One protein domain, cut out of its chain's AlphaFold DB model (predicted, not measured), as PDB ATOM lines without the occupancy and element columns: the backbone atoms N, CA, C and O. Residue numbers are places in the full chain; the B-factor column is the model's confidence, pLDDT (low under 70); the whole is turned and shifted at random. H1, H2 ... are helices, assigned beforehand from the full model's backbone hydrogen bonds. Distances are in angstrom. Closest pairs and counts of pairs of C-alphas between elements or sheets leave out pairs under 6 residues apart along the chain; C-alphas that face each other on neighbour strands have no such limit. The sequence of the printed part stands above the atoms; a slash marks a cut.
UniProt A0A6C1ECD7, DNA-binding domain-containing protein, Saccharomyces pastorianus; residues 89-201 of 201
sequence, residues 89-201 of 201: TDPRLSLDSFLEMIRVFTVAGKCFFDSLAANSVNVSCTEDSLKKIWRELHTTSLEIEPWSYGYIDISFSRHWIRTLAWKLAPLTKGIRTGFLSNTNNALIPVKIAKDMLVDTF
ATOM      1  N   THR A  89     198.298 234.179 348.816       86.19
ATOM      2  CA  THR A  89     198.207 233.416 350.071       86.19
ATOM      3  C   THR A  89     198.732 231.988 349.906       86.19
ATOM      4  O   THR A  89     199.289 231.425 350.842       86.19
ATOM      5  N   ASP A  90     198.558 231.408 348.714       84.25
ATOM      6  CA  ASP A  90     199.104 230.105 348.340       84.25
ATOM      7  C   ASP A  90     200.299 230.307 347.388       84.25
ATOM      8  O   ASP A  90     200.087 230.718 346.242       84.25
ATOM      9  N   PRO A  91     201.541 229.995 347.809       80.81
ATOM     10  CA  PRO A  91     202.735 230.097 346.967       80.81
ATOM     11  C   PRO A  91     202.652 229.299 345.661       80.81
ATOM     12  O   PRO A  91     203.337 229.625 344.693       80.81
ATOM     13  N   ARG A  92     201.805 228.265 345.592       79.81
ATOM     14  CA  ARG A  92     201.596 227.472 344.371       79.81
ATOM     15  C   ARG A  92     200.883 228.264 343.277       79.81
ATOM     16  O   ARG A  92     201.018 227.922 342.107       79.81
ATOM     17  N   LEU A  93     200.136 229.303 343.652       79.69
ATOM     18  CA  LEU A  93     199.442 230.218 342.743       79.69
ATOM     19  C   LEU A  93     200.312 231.413 342.326       79.69
ATOM     20  O   LEU A  93     199.821 232.312 341.642       79.69
ATOM     21  N   SER A  94     201.578 231.448 342.751       85.50
ATOM     22  CA  SER A  94     202.510 232.521 342.408       85.50
ATOM     23  C   SER A  94     202.712 232.638 340.898       85.50
ATOM     24  O   SER A  94     202.626 231.670 340.135       85.50
ATOM     25  N   LEU A  95     203.011 233.860 340.458       88.56
ATOM     26  CA  LEU A  95     203.307 234.139 339.057       88.56
ATOM     27  C   LEU A  95     204.723 233.698 338.660       88.56
ATOM     28  O   LEU A  95     205.042 233.728 337.476       88.56
ATOM     29  N   ASP A  96     205.551 233.268 339.610       89.12
ATOM     30  CA  ASP A  96     206.975 232.967 339.421       89.12
ATOM     31  C   ASP A  96     207.195 231.975 338.279       89.12
ATOM     32  O   ASP A  96     208.001 232.212 337.379       89.12
ATOM     33  N   SER A  97     206.365 230.930 338.235       88.94
ATOM     34  CA  SER A  97     206.356 229.960 337.142       88.94
ATOM     35  C   SER A  97     206.122 230.598 335.766       88.94
ATOM     36  O   SER A  97     206.803 230.308 334.780       88.94
ATOM     37  N   PHE A  98     205.156 231.508 335.680       91.62
ATOM     38  CA  PHE A  98     204.845 232.191 334.431       91.62
ATOM     39  C   PHE A  98     205.936 233.197 334.039       91.62
ATOM     40  O   PHE A  98     206.273 233.301 332.860       91.62
ATOM     41  N   LEU A  99     206.519 233.907 335.009       93.12
ATOM     42  CA  LEU A  99     207.623 234.844 334.781       93.12
ATOM     43  C   LEU A  99     208.869 234.131 334.265       93.12
ATOM     44  O   LEU A  99     209.504 234.605 333.322       93.12
ATOM     45  N   GLU A 100     209.180 232.960 334.808       92.12
ATOM     46  CA  GLU A 100     210.292 232.158 334.317       92.12
ATOM     47  C   GLU A 100     210.013 231.590 332.928       92.12
ATOM     48  O   GLU A 100     210.893 231.607 332.069       92.12
ATOM     49  N   MET A 101     208.776 231.177 332.638       93.31
ATOM     50  CA  MET A 101     208.414 230.789 331.276       93.31
ATOM     51  C   MET A 101     208.590 231.952 330.288       93.31
ATOM     52  O   MET A 101     209.129 231.761 329.195       93.31
ATOM     53  N   ILE A 102     208.222 233.178 330.676       95.56
ATOM     54  CA  ILE A 102     208.520 234.381 329.889       95.56
ATOM     55  C   ILE A 102     210.030 234.529 329.696       95.56
ATOM     56  O   ILE A 102     210.480 234.727 328.565       95.56
ATOM     57  N   ARG A 103     210.832 234.405 330.759       93.94
ATOM     58  CA  ARG A 103     212.297 234.503 330.684       93.94
ATOM     59  C   ARG A 103     212.874 233.486 329.700       93.94
ATOM     60  O   ARG A 103     213.613 233.873 328.798       93.94
ATOM     61  N   VAL A 104     212.482 232.217 329.807       93.69
ATOM     62  CA  VAL A 104     212.958 231.105 328.968       93.69
ATOM     63  C   VAL A 104     212.767 231.404 327.476       93.69
ATOM     64  O   VAL A 104     213.707 231.272 326.690       93.69
ATOM     65  N   PHE A 105     211.591 231.892 327.076       94.88
ATOM     66  CA  PHE A 105     211.309 232.215 325.674       94.88
ATOM     67  C   PHE A 105     211.869 233.573 325.219       94.88
ATOM     68  O   PHE A 105     212.232 233.732 324.052       94.88
ATOM     69  N   THR A 106     211.966 234.567 326.104       93.88
ATOM     70  CA  THR A 106     212.493 235.901 325.750       93.88
ATOM     71  C   THR A 106     214.018 235.938 325.684       93.88
ATOM     72  O   THR A 106     214.565 236.653 324.846       93.88
ATOM     73  N   VAL A 107     214.714 235.120 326.482       92.56
ATOM     74  CA  VAL A 107     216.166 234.889 326.380       92.56
ATOM     75  C   VAL A 107     216.544 234.398 324.987       92.56
ATOM     76  O   VAL A 107     217.548 234.858 324.442       92.56
ATOM     77  N   ALA A 108     215.735 233.502 324.415       90.00
ATOM     78  CA  ALA A 108     215.927 233.009 323.058       90.00
ATOM     79  C   ALA A 108     215.675 234.088 321.999       90.00
ATOM     80  O   ALA A 108     216.448 234.232 321.052       90.00
ATOM     81  N   GLY A 109     214.640 234.901 322.207       91.44
ATOM     82  CA  GLY A 109     214.337 236.051 321.364       91.44
ATOM     83  C   GLY A 109     213.703 235.679 320.021       91.44
ATOM     84  O   GLY A 109     213.718 234.534 319.573       91.44
ATOM     85  N   LYS A 110     213.114 236.675 319.352       92.69
ATOM     86  CA  LYS A 110     212.344 236.480 318.114       92.69
ATOM     87  C   LYS A 110     213.171 235.886 316.969       92.69
ATOM     88  O   LYS A 110     212.726 234.939 316.324       92.69
ATOM     89  N   CYS A 111     214.380 236.405 316.745       90.31
ATOM     90  CA  CYS A 111     215.231 235.981 315.628       90.31
ATOM     91  C   CYS A 111     215.617 234.497 315.693       90.31
ATOM     92  O   CYS A 111     215.790 233.866 314.649       90.31
ATOM     93  N   PHE A 112     215.715 233.930 316.899       91.94
ATOM     94  CA  PHE A 112     215.962 232.510 317.115       91.94
ATOM     95  C   PHE A 112     214.809 231.650 316.591       91.94
ATOM     96  O   PHE A 112     215.026 230.756 315.773       91.94
ATOM     97  N   PHE A 113     213.577 231.965 316.998       93.94
ATOM     98  CA  PHE A 113     212.382 231.246 316.550       93.94
ATOM     99  C   PHE A 113     212.136 231.410 315.048       93.94
ATOM    100  O   PHE A 113     211.843 230.427 314.372       93.94
ATOM    101  N   ASP A 114     212.348 232.609 314.500       92.00
ATOM    102  CA  ASP A 114     212.241 232.832 313.054       92.00
ATOM    103  C   ASP A 114     213.292 232.030 312.266       92.00
ATOM    104  O   ASP A 114     212.989 231.499 311.199       92.00
ATOM    105  N   SER A 115     214.517 231.893 312.793       90.38
ATOM    106  CA  SER A 115     215.569 231.086 312.149       90.38
ATOM    107  C   SER A 115     215.251 229.588 312.185       90.38
ATOM    108  O   SER A 115     215.511 228.866 311.222       90.38
ATOM    109  N   LEU A 116     214.647 229.109 313.278       90.88
ATOM    110  CA  LEU A 116     214.155 227.732 313.378       90.88
ATOM    111  C   LEU A 116     213.018 227.460 312.392       90.88
ATOM    112  O   LEU A 116     213.052 226.441 311.705       90.88
ATOM    113  N   ALA A 117     212.043 228.369 312.304       90.62
ATOM    114  CA  ALA A 117     210.915 228.253 311.384       90.62
ATOM    115  C   ALA A 117     211.384 228.223 309.921       90.62
ATOM    116  O   ALA A 117     210.919 227.401 309.137       90.62
ATOM    117  N   ALA A 118     212.360 229.062 309.566       87.31
ATOM    118  CA  ALA A 118     212.935 229.114 308.224       87.31
ATOM    119  C   ALA A 118     213.961 228.001 307.935       87.31
ATOM    120  O   ALA A 118     214.499 227.951 306.826       87.31
ATOM    121  N   ASN A 119     214.292 227.160 308.925       80.75
ATOM    122  CA  ASN A 119     215.389 226.186 308.888       80.75
ATOM    123  C   ASN A 119     216.699 226.763 308.306       80.75
ATOM    124  O   ASN A 119     217.459 226.088 307.609       80.75
ATOM    125  N   SER A 120     216.933 228.050 308.541       74.50
ATOM    126  CA  SER A 120     218.051 228.812 308.003       74.50
ATOM    127  C   SER A 120     218.389 229.936 308.966       74.50
ATOM    128  O   SER A 120     217.522 230.518 309.615       74.50
ATOM    129  N   VAL A 121     219.681 230.215 309.111       65.38
ATOM    130  CA  VAL A 121     220.131 231.252 310.035       65.38
ATOM    131  C   VAL A 121     219.882 232.611 309.407       65.38
ATOM    132  O   VAL A 121     220.512 232.975 308.413       65.38
ATOM    133  N   ASN A 122     218.967 233.364 310.015       63.47
ATOM    134  CA  ASN A 122     218.799 234.773 309.708       63.47
ATOM    135  C   ASN A 122     220.056 235.535 310.136       63.47
ATOM    136  O   ASN A 122     220.625 235.257 311.190       63.47
ATOM    137  N   VAL A 123     220.437 236.562 309.372       59.56
ATOM    138  CA  VAL A 123     221.575 237.451 309.686       59.56
ATOM    139  C   VAL A 123     221.470 238.057 311.101       59.56
ATOM    140  O   VAL A 123     222.477 238.403 311.709       59.56
ATOM    141  N   SER A 124     220.255 238.140 311.655       64.62
ATOM    142  CA  SER A 124     219.959 238.656 312.996       64.62
ATOM    143  C   SER A 124     220.107 237.645 314.145       64.62
ATOM    144  O   SER A 124     220.083 238.050 315.307       64.62
ATOM    145  N   CYS A 125     220.248 236.342 313.874       74.31
ATOM    146  CA  CYS A 125     220.530 235.334 314.898       74.31
ATOM    147  C   CYS A 125     222.040 235.077 314.945       74.31
ATOM    148  O   CYS A 125     222.577 234.266 314.192       74.31
ATOM    149  N   THR A 126     222.736 235.829 315.797       76.19
ATOM    150  CA  THR A 126     224.196 235.768 315.920       76.19
ATOM    151  C   THR A 126     224.647 234.635 316.845       76.19
ATOM    152  O   THR A 126     223.880 234.119 317.661       76.19
ATOM    153  N   GLU A 127     225.928 234.271 316.761       79.12
ATOM    154  CA  GLU A 127     226.562 233.344 317.709       79.12
ATOM    155  C   GLU A 127     226.401 233.813 319.167       79.12
ATOM    156  O   GLU A 127     226.182 232.995 320.060       79.12
ATOM    157  N   ASP A 128     226.437 235.124 319.413       81.75
ATOM    158  CA  ASP A 128     226.260 235.692 320.752       81.75
ATOM    159  C   ASP A 128     224.852 235.451 321.312       81.75
ATOM    160  O   ASP A 128     224.702 235.171 322.504       81.75
ATOM    161  N   SER A 129     223.823 235.466 320.458       83.38
ATOM    162  CA  SER A 129     222.460 235.088 320.852       83.38
ATOM    163  C   SER A 129     222.396 233.623 321.292       83.38
ATOM    164  O   SER A 129     221.808 233.316 322.328       83.38
ATOM    165  N   LEU A 130     223.062 232.715 320.571       82.94
ATOM    166  CA  LEU A 130     223.141 231.299 320.952       82.94
ATOM    167  C   LEU A 130     223.961 231.082 322.233       82.94
ATOM    168  O   LEU A 130     223.550 230.303 323.095       82.94
ATOM    169  N   LYS A 131     225.070 231.810 322.415       83.56
ATOM    170  CA  LYS A 131     225.858 231.816 323.662       83.56
ATOM    171  C   LYS A 131     225.028 232.268 324.855       83.56
ATOM    172  O   LYS A 131     225.103 231.649 325.916       83.56
ATOM    173  N   LYS A 132     224.220 233.317 324.681       88.00
ATOM    174  CA  LYS A 132     223.300 233.804 325.711       88.00
ATOM    175  C   LYS A 132     222.300 232.717 326.095       88.00
ATOM    176  O   LYS A 132     222.209 232.392 327.273       88.00
ATOM    177  N   ILE A 133     221.621 232.103 325.124       88.56
ATOM    178  CA  ILE A 133     220.688 230.990 325.377       88.56
ATOM    179  C   ILE A 133     221.383 229.865 326.140       88.56
ATOM    180  O   ILE A 133     220.846 229.333 327.109       88.56
ATOM    181  N   TRP A 134     222.597 229.509 325.726       84.06
ATOM    182  CA  TRP A 134     223.343 228.438 326.365       84.06
ATOM    183  C   TRP A 134     223.688 228.754 327.815       84.06
ATOM    184  O   TRP A 134     223.374 227.960 328.694       84.06
ATOM    185  N   ARG A 135     224.258 229.925 328.097       86.00
ATOM    186  CA  ARG A 135     224.567 230.347 329.467       86.00
ATOM    187  C   ARG A 135     223.305 230.355 330.339       86.00
ATOM    188  O   ARG A 135     223.251 229.665 331.351       86.00
ATOM    189  N   GLU A 136     222.271 231.062 329.901       87.31
ATOM    190  CA  GLU A 136     221.061 231.305 330.695       87.31
ATOM    191  C   GLU A 136     220.194 230.058 330.913       87.31
ATOM    192  O   GLU A 136     219.458 229.994 331.899       87.31
ATOM    193  N   LEU A 137     220.238 229.085 329.991       84.81
ATOM    194  CA  LEU A 137     219.379 227.898 330.044       84.81
ATOM    195  C   LEU A 137     220.126 226.589 330.326       84.81
ATOM    196  O   LEU A 137     219.476 225.646 330.756       84.81
ATOM    197  N   HIS A 138     221.440 226.487 330.099       76.25
ATOM    198  CA  HIS A 138     222.215 225.273 330.415       76.25
ATOM    199  C   HIS A 138     223.023 225.376 331.705       76.25
ATOM    200  O   HIS A 138     223.327 224.336 332.287       76.25
ATOM    201  N   THR A 139     223.428 226.581 332.120       71.75
ATOM    202  CA  THR A 139     224.329 226.744 333.277       71.75
ATOM    203  C   THR A 139     223.622 227.274 334.516       71.75
ATOM    204  O   THR A 139     223.959 226.863 335.621       71.75
ATOM    205  N   THR A 140     222.611 228.122 334.342       75.00
ATOM    206  CA  THR A 140     221.803 228.640 335.451       75.00
ATOM    207  C   THR A 140     220.855 227.560 335.963       75.00
ATOM    208  O   THR A 140     220.123 226.981 335.157       75.00
ATOM    209  N   SER A 141     220.860 227.289 337.272       73.00
ATOM    210  CA  SER A 141     219.889 226.387 337.908       73.00
ATOM    211  C   SER A 141     218.466 226.927 337.757       73.00
ATOM    212  O   SER A 141     218.269 228.136 337.657       73.00
ATOM    213  N   LEU A 142     217.473 226.038 337.728       75.62
ATOM    214  CA  LEU A 142     216.079 226.457 337.782       75.62
ATOM    215  C   LEU A 142     215.756 226.856 339.228       75.62
ATOM    216  O   LEU A 142     215.701 226.000 340.103       75.62
ATOM    217  N   GLU A 143     215.560 228.147 339.480       74.06
ATOM    218  CA  GLU A 143     215.184 228.684 340.798       74.06
ATOM    219  C   GLU A 143     213.661 228.634 341.001       74.06
ATOM    220  O   GLU A 143     213.034 229.617 341.385       74.06
ATOM    221  N   ILE A 144     213.041 227.494 340.676       78.69
ATOM    222  CA  ILE A 144     211.608 227.268 340.888       78.69
ATOM    223  C   ILE A 144     211.410 225.976 341.639       78.69
ATOM    224  O   ILE A 144     211.911 224.922 341.253       78.69
ATOM    225  N   GLU A 145     210.605 226.082 342.684       82.81
ATOM    226  CA  GLU A 145     210.302 224.965 343.547       82.81
ATOM    227  C   GLU A 145     209.469 223.885 342.833       82.81
ATOM    228  O   GLU A 145     208.469 224.219 342.179       82.81
ATOM    229  N   PRO A 146     209.797 222.588 343.004       82.94
ATOM    230  CA  PRO A 146     209.111 221.481 342.327       82.94
ATOM    231  C   PRO A 146     207.599 221.397 342.574       82.94
ATOM    232  O   PRO A 146     206.863 220.833 341.770       82.94
ATOM    233  N   TRP A 147     207.104 221.960 343.682       78.00
ATOM    234  CA  TRP A 147     205.673 221.983 344.009       78.00
ATOM    235  C   TRP A 147     204.879 223.089 343.299       78.00
ATOM    236  O   TRP A 147     203.651 223.139 343.441       78.00
ATOM    237  N   SER A 148     205.540 223.986 342.561       82.88
ATOM    238  CA  SER A 148     204.864 225.013 341.767       82.88
ATOM    239  C   SER A 148     204.093 224.372 340.611       82.88
ATOM    240  O   SER A 148     204.614 223.502 339.915       82.88
ATOM    241  N   TYR A 149     202.858 224.817 340.354       82.56
ATOM    242  CA  TYR A 149     202.022 224.219 339.304       82.56
ATOM    243  C   TYR A 149     202.632 224.318 337.897       82.56
ATOM    244  O   TYR A 149     202.327 223.483 337.052       82.56
ATOM    245  N   GLY A 150     203.494 225.307 337.645       84.94
ATOM    246  CA  GLY A 150     204.166 225.476 336.355       84.94
ATOM    247  C   GLY A 150     205.528 224.791 336.244       84.94
ATOM    248  O   GLY A 150     206.142 224.879 335.184       84.94
ATOM    249  N   TYR A 151     206.011 224.106 337.289       87.50
ATOM    250  CA  TYR A 151     207.361 223.531 337.312       87.50
ATOM    251  C   TYR A 151     207.627 222.606 336.114       87.50
ATOM    252  O   TYR A 151     208.618 222.777 335.403       87.50
ATOM    253  N   ILE A 152     206.703 221.677 335.843       88.38
ATOM    254  CA  ILE A 152     206.830 220.713 334.738       88.38
ATOM    255  C   ILE A 152     206.862 221.437 333.389       88.38
ATOM    256  O   ILE A 152     207.738 221.166 332.566       88.38
ATOM    257  N   ASP A 153     205.949 222.386 333.172       89.38
ATOM    258  CA  ASP A 153     205.864 223.140 331.919       89.38
ATOM    259  C   ASP A 153     207.153 223.933 331.657       89.38
ATOM    260  O   ASP A 153     207.626 224.013 330.518       89.38
ATOM    261  N   ILE A 154     207.751 224.502 332.706       90.62
ATOM    262  CA  ILE A 154     208.993 225.277 332.628       90.62
ATOM    263  C   ILE A 154     210.184 224.372 332.386       90.62
ATOM    264  O   ILE A 154     210.968 224.654 331.479       90.62
ATOM    265  N   SER A 155     210.317 223.289 333.155       89.75
ATOM    266  CA  SER A 155     211.396 222.323 332.963       89.75
ATOM    267  C   SER A 155     211.352 221.778 331.538       89.75
ATOM    268  O   SER A 155     212.343 221.873 330.807       89.75
ATOM    269  N   PHE A 156     210.182 221.337 331.070       91.12
ATOM    270  CA  PHE A 156     209.999 220.882 329.696       91.12
ATOM    271  C   PHE A 156     210.383 221.965 328.682       91.12
ATOM    272  O   PHE A 156     211.210 221.720 327.800       91.12
ATOM    273  N   SER A 157     209.846 223.181 328.824       93.06
ATOM    274  CA  SER A 157     210.109 224.288 327.895       93.06
ATOM    275  C   SER A 157     211.586 224.675 327.851       93.06
ATOM    276  O   SER A 157     212.132 224.928 326.777       93.06
ATOM    277  N   ARG A 158     212.265 224.673 329.002       92.62
ATOM    278  CA  ARG A 158     213.699 224.942 329.115       92.62
ATOM    279  C   ARG A 158     214.490 223.905 328.328       92.62
ATOM    280  O   ARG A 158     215.264 224.279 327.451       92.62
ATOM    281  N   HIS A 159     214.260 222.614 328.556       91.88
ATOM    282  CA  HIS A 159     214.943 221.542 327.819       91.88
ATOM    283  C   HIS A 159     214.607 221.516 326.329       91.88
ATOM    284  O   HIS A 159     215.474 221.246 325.489       91.88
ATOM    285  N   TRP A 160     213.374 221.867 325.980       94.44
ATOM    286  CA  TRP A 160     212.951 222.011 324.599       94.44
ATOM    287  C   TRP A 160     213.739 223.120 323.887       94.44
ATOM    288  O   TRP A 160     214.368 222.848 322.863       94.44
ATOM    289  N   ILE A 161     213.837 224.327 324.461       93.88
ATOM    290  CA  ILE A 161     214.642 225.417 323.878       93.88
ATOM    291  C   ILE A 161     216.130 225.053 323.824       93.88
ATOM    292  O   ILE A 161     216.784 225.330 322.818       93.88
ATOM    293  N   ARG A 162     216.670 224.377 324.848       91.31
ATOM    294  CA  ARG A 162     218.052 223.863 324.841       91.31
ATOM    295  C   ARG A 162     218.311 222.952 323.631       91.31
ATOM    296  O   ARG A 162     219.315 223.113 322.937       91.31
ATOM    297  N   THR A 163     217.376 222.049 323.341       91.56
ATOM    298  CA  THR A 163     217.439 221.135 322.189       91.56
ATOM    299  C   THR A 163     217.352 221.890 320.864       91.56
ATOM    300  O   THR A 163     218.113 221.614 319.935       91.56
ATOM    301  N   LEU A 164     216.460 222.877 320.772       91.81
ATOM    302  CA  LEU A 164     216.324 223.719 319.584       91.81
ATOM    303  C   LEU A 164     217.583 224.556 319.320       91.81
ATOM    304  O   LEU A 164     218.000 224.688 318.172       91.81
ATOM    305  N   ALA A 165     218.225 225.069 320.370       89.12
ATOM    306  CA  ALA A 165     219.478 225.809 320.257       89.12
ATOM    307  C   ALA A 165     220.614 224.926 319.742       89.12
ATOM    308  O   ALA A 165     221.338 225.327 318.830       89.12
ATOM    309  N   TRP A 166     220.715 223.695 320.250       86.62
ATOM    310  CA  TRP A 166     221.635 222.698 319.706       86.62
ATOM    311  C   TRP A 166     221.350 222.394 318.228       86.62
ATOM    312  O   TRP A 166     222.284 222.354 317.435       86.62
ATOM    313  N   LYS A 167     220.076 222.249 317.829       86.38
ATOM    314  CA  LYS A 167     219.691 222.007 316.427       86.38
ATOM    315  C   LYS A 167     220.100 223.160 315.502       86.38
ATOM    316  O   LYS A 167     220.477 222.915 314.359       86.38
ATOM    317  N   LEU A 168     220.021 224.405 315.977       84.62
ATOM    318  CA  LEU A 168     220.336 225.594 315.180       84.62
ATOM    319  C   LEU A 168     221.847 225.881 315.089       84.62
ATOM    320  O   LEU A 168     222.296 226.453 314.095       84.62
ATOM    321  N   ALA A 169     222.639 225.472 316.085       81.31
ATOM    322  CA  ALA A 169     224.068 225.790 316.162       81.31
ATOM    323  C   ALA A 169     224.910 225.318 314.948       81.31
ATOM    324  O   ALA A 169     225.740 226.085 314.467       81.31
ATOM    325  N   PRO A 170     224.711 224.120 314.361       76.31
ATOM    326  CA  PRO A 170     225.442 223.719 313.154       76.31
ATOM    327  C   PRO A 170     225.152 224.588 311.921       76.31
ATOM    328  O   PRO A 170     225.961 224.638 310.999       76.31
ATOM    329  N   LEU A 171     223.994 225.255 311.882       74.50
ATOM    330  CA  LEU A 171     223.545 226.051 310.736       74.50
ATOM    331  C   LEU A 171     224.103 227.485 310.760       74.50
ATOM    332  O   LEU A 171     224.041 228.198 309.758       74.50
ATOM    333  N   THR A 172     224.654 227.925 311.893       68.81
ATOM    334  CA  THR A 172     225.164 229.285 312.099       68.81
ATOM    335  C   THR A 172     226.578 229.393 311.524       68.81
ATOM    336  O   THR A 172     227.571 229.048 312.166       68.81
ATOM    337  N   LYS A 173     226.681 229.861 310.268       57.22
ATOM    338  CA  LYS A 173     227.966 230.146 309.603       57.22
ATOM    339  C   LYS A 173     228.777 231.114 310.469       57.22
ATOM    340  O   LYS A 173     228.405 232.273 310.597       57.22
ATOM    341  N   GLY A 174     229.877 230.643 311.052       53.91
ATOM    342  CA  GLY A 174     230.707 231.447 311.955       53.91
ATOM    343  C   GLY A 174     230.950 230.801 313.310       53.91
ATOM    344  O   GLY A 174     231.969 231.115 313.920       53.91
ATOM    345  N   ILE A 175     230.135 229.810 313.703       51.56
ATOM    346  CA  ILE A 175     230.471 228.904 314.804       51.56
ATOM    347  C   ILE A 175     231.608 228.012 314.309       51.56
ATOM    348  O   ILE A 175     231.436 226.859 313.913       51.56
ATOM    349  N   ARG A 176     232.823 228.577 314.305       46.53
ATOM    350  CA  ARG A 176     234.026 227.773 314.441       46.53
ATOM    351  C   ARG A 176     233.743 226.874 315.627       46.53
ATOM    352  O   ARG A 176     233.266 227.331 316.663       46.53
ATOM    353  N   THR A 177     234.030 225.605 315.421       47.25
ATOM    354  CA  THR A 177     233.930 224.442 316.303       47.25
ATOM    355  C   THR A 177     234.246 224.656 317.795       47.25
ATOM    356  O   THR A 177     234.005 223.733 318.556       47.25
ATOM    357  N   GLY A 178     234.708 225.838 318.224       48.78
ATOM    358  CA  GLY A 178     234.989 226.320 319.578       48.78
ATOM    359  C   GLY A 178     233.802 226.524 320.533       48.78
ATOM    360  O   GLY A 178     233.957 226.271 321.721       48.78
ATOM    361  N   PHE A 179     232.608 226.940 320.076       52.62
ATOM    362  CA  PHE A 179     231.460 227.134 321.001       52.62
ATOM    363  C   PHE A 179     231.040 225.826 321.688       52.62
ATOM    364  O   PHE A 179     230.545 225.808 322.811       52.62
ATOM    365  N   LEU A 180     231.295 224.721 320.994       54.56
ATOM    366  CA  LEU A 180     230.964 223.376 321.410       54.56
ATOM    367  C   LEU A 180     232.222 222.490 321.527       54.56
ATOM    368  O   LEU A 180     232.108 221.293 321.754       54.56
ATOM    369  N   SER A 181     233.433 223.051 321.379       48.62
ATOM    370  CA  SER A 181     234.675 222.270 321.213       48.62
ATOM    371  C   SER A 181     235.058 221.439 322.428       48.62
ATOM    372  O   SER A 181     235.789 220.468 322.276       48.62
ATOM    373  N   ASN A 182     234.598 221.809 323.625       49.16
ATOM    374  CA  ASN A 182     234.950 221.090 324.852       49.16
ATOM    375  C   ASN A 182     234.024 219.909 325.165       49.16
ATOM    376  O   ASN A 182     234.303 219.142 326.082       49.16
ATOM    377  N   THR A 183     232.938 219.726 324.414       51.12
ATOM    378  CA  THR A 183     231.997 218.620 324.608       51.12
ATOM    379  C   THR A 183     231.634 218.042 323.256       51.12
ATOM    380  O   THR A 183     231.122 218.772 322.417       51.12
ATOM    381  N   ASN A 184     231.847 216.738 323.037       59.09
ATOM    382  CA  ASN A 184     231.397 216.064 321.815       59.09
ATOM    383  C   ASN A 184     229.962 216.492 321.491       59.09
ATOM    384  O   ASN A 184     229.040 216.160 322.231       59.09
ATOM    385  N   ASN A 185     229.781 217.228 320.394       65.06
ATOM    386  CA  ASN A 185     228.501 217.834 320.027       65.06
ATOM    387  C   ASN A 185     227.341 216.837 319.961       65.06
ATOM    388  O   ASN A 185     226.190 217.184 320.223       65.06
ATOM    389  N   ALA A 186     227.667 215.583 319.650       69.75
ATOM    390  CA  ALA A 186     226.745 214.457 319.631       69.75
ATOM    391  C   ALA A 186     226.205 214.064 321.024       69.75
ATOM    392  O   ALA A 186     225.146 213.455 321.114       69.75
ATOM    393  N   LEU A 187     226.898 214.412 322.113       80.38
ATOM    394  CA  LEU A 187     226.499 214.086 323.489       80.38
ATOM    395  C   LEU A 187     225.564 215.127 324.112       80.38
ATOM    396  O   LEU A 187     224.996 214.867 325.169       80.38
ATOM    397  N   ILE A 188     225.383 216.292 323.490       82.31
ATOM    398  CA  ILE A 188     224.532 217.355 324.042       82.31
ATOM    399  C   ILE A 188     223.068 216.922 324.152       82.31
ATOM    400  O   ILE A 188     222.521 217.061 325.245       82.31
ATOM    401  N   PRO A 189     222.440 216.329 323.117       85.56
ATOM    402  CA  PRO A 189     221.091 215.781 323.253       85.56
ATOM    403  C   PRO A 189     220.994 214.727 324.360       85.56
ATOM    404  O   PRO A 189     220.024 214.712 325.107       85.56
ATOM    405  N   VAL A 190     222.029 213.891 324.520       87.31
ATOM    406  CA  VAL A 190     222.087 212.878 325.587       87.31
ATOM    407  C   VAL A 190     222.147 213.535 326.965       87.31
ATOM    408  O   VAL A 190     221.465 213.087 327.882       87.31
ATOM    409  N   LYS A 191     222.931 214.607 327.128       86.62
ATOM    410  CA  LYS A 191     222.984 215.376 328.377       86.62
ATOM    411  C   LYS A 191     221.638 216.033 328.678       86.62
ATOM    412  O   LYS A 191     221.149 215.883 329.784       86.62
ATOM    413  N   ILE A 192     221.021 216.693 327.696       87.69
ATOM    414  CA  ILE A 192     219.694 217.307 327.854       87.69
ATOM    415  C   ILE A 192     218.668 216.247 328.271       87.69
ATOM    416  O   ILE A 192     217.915 216.483 329.205       87.69
ATOM    417  N   ALA A 193     218.671 215.071 327.638       88.50
ATOM    418  CA  ALA A 193     217.769 213.980 327.996       88.50
ATOM    419  C   ALA A 193     218.013 213.453 329.421       88.50
ATOM    420  O   ALA A 193     217.057 213.169 330.136       88.50
ATOM    421  N   LYS A 194     219.276 213.347 329.857       88.12
ATOM    422  CA  LYS A 194     219.607 212.986 331.244       88.12
ATOM    423  C   LYS A 194     219.112 214.033 332.238       88.12
ATOM    424  O   LYS A 194     218.500 213.654 333.226       88.12
ATOM    425  N   ASP A 195     219.339 215.313 331.952       87.56
ATOM    426  CA  ASP A 195     218.874 216.417 332.797       87.56
ATOM    427  C   ASP A 195     217.335 216.409 332.899       87.56
ATOM    428  O   ASP A 195     216.796 216.504 333.993       87.56
ATOM    429  N   MET A 196     216.619 216.177 331.786       87.12
ATOM    430  CA  MET A 196     215.154 216.038 331.793       87.12
ATOM    431  C   MET A 196     214.673 214.904 332.698       87.12
ATOM    432  O   MET A 196     213.671 215.064 333.388       87.12
ATOM    433  N   LEU A 197     215.354 213.753 332.683       86.12
ATOM    434  CA  LEU A 197     214.994 212.626 333.543       86.12
ATOM    435  C   LEU A 197     215.209 212.967 335.020       86.12
ATOM    436  O   LEU A 197     214.344 212.654 335.826       86.12
ATOM    437  N   VAL A 198     216.315 213.630 335.365       84.38
ATOM    438  CA  VAL A 198     216.591 214.064 336.747       84.38
ATOM    439  C   VAL A 198     215.558 215.083 337.229       84.38
ATOM    440  O   VAL A 198     215.123 215.003 338.364       84.38
ATOM    441  N   ASP A 199     215.108 215.994 336.370       78.12
ATOM    442  CA  ASP A 199     214.100 216.991 336.751       78.12
ATOM    443  C   ASP A 199     212.672 216.407 336.846       78.12
ATOM    444  O   ASP A 199     211.755 217.088 337.300       78.12
ATOM    445  N   THR A 200     212.453 215.163 336.399       69.44
ATOM    446  CA  THR A 200     211.133 214.499 336.427       69.44
ATOM    447  C   THR A 200     210.966 213.540 337.618       69.44
ATOM    448  O   THR A 200     209.827 213.215 337.962       69.44
ATOM    449  N   PHE A 201     212.062 213.079 338.237       54.94
ATOM    450  CA  PHE A 201     212.085 212.048 339.288       54.94
ATOM    451  C   PHE A 201     212.827 212.518 340.539       54.94
ATOM    452  O   PHE A 201     212.327 212.215 341.646       54.94
TER     453      PHE A 201
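What this domain is: This is residues 89 to 201 of the 201 residues of the protein "DNA-binding domain-containing protein" of Saccharomyces pastorianus (UniProt A0A6C1ECD7). The long helix H4 runs through the middle; H1 and H3 pack on it in an up-and-down bundle, each running against the one before, H5 lies along H4, and short H2 crosses near one end. The printed part has 113 residues with five named helices, H1 to H5, class all helix; it is compact, radius of gyration of the C-alphas 15.0 A, spanning 50 by 27 by 19 A.

Where its parts are: H4, residues 151 to 171, measures 31.2 A. H1, residues 96 to 108, 18.7 A, begins at C-alpha (206.975, 232.967, 339.421). H2 is residues 110 to 117, H3 127 to 139. H5, residues 185 to 198, 20.9 A, ends at C-alpha (216.591, 214.064, 336.747).

How they stand to each other: H4, the hub, touches H1 the same way at a shallow tilt of 4 degrees; their closest C-alphas, Met 101 and Ile 154, are 5.7 A apart. H4 and H5 form a hairpin, closest C-alphas His 159 and Ile 192, 6.4 A. H3 and H5 are apart. Every O i to N i+4 pair is within hydrogen-bond range in H2 and H3; H1 has 8 of 9, H4 15 of 17, H5 8 of 10.

The domain as a whole: The printed part has no cut. The links H3 to H4 and H4 to H5 are long. The model's pLDDT is under 70 at residues 121 to 124, 172 to 186 and 200 to 201.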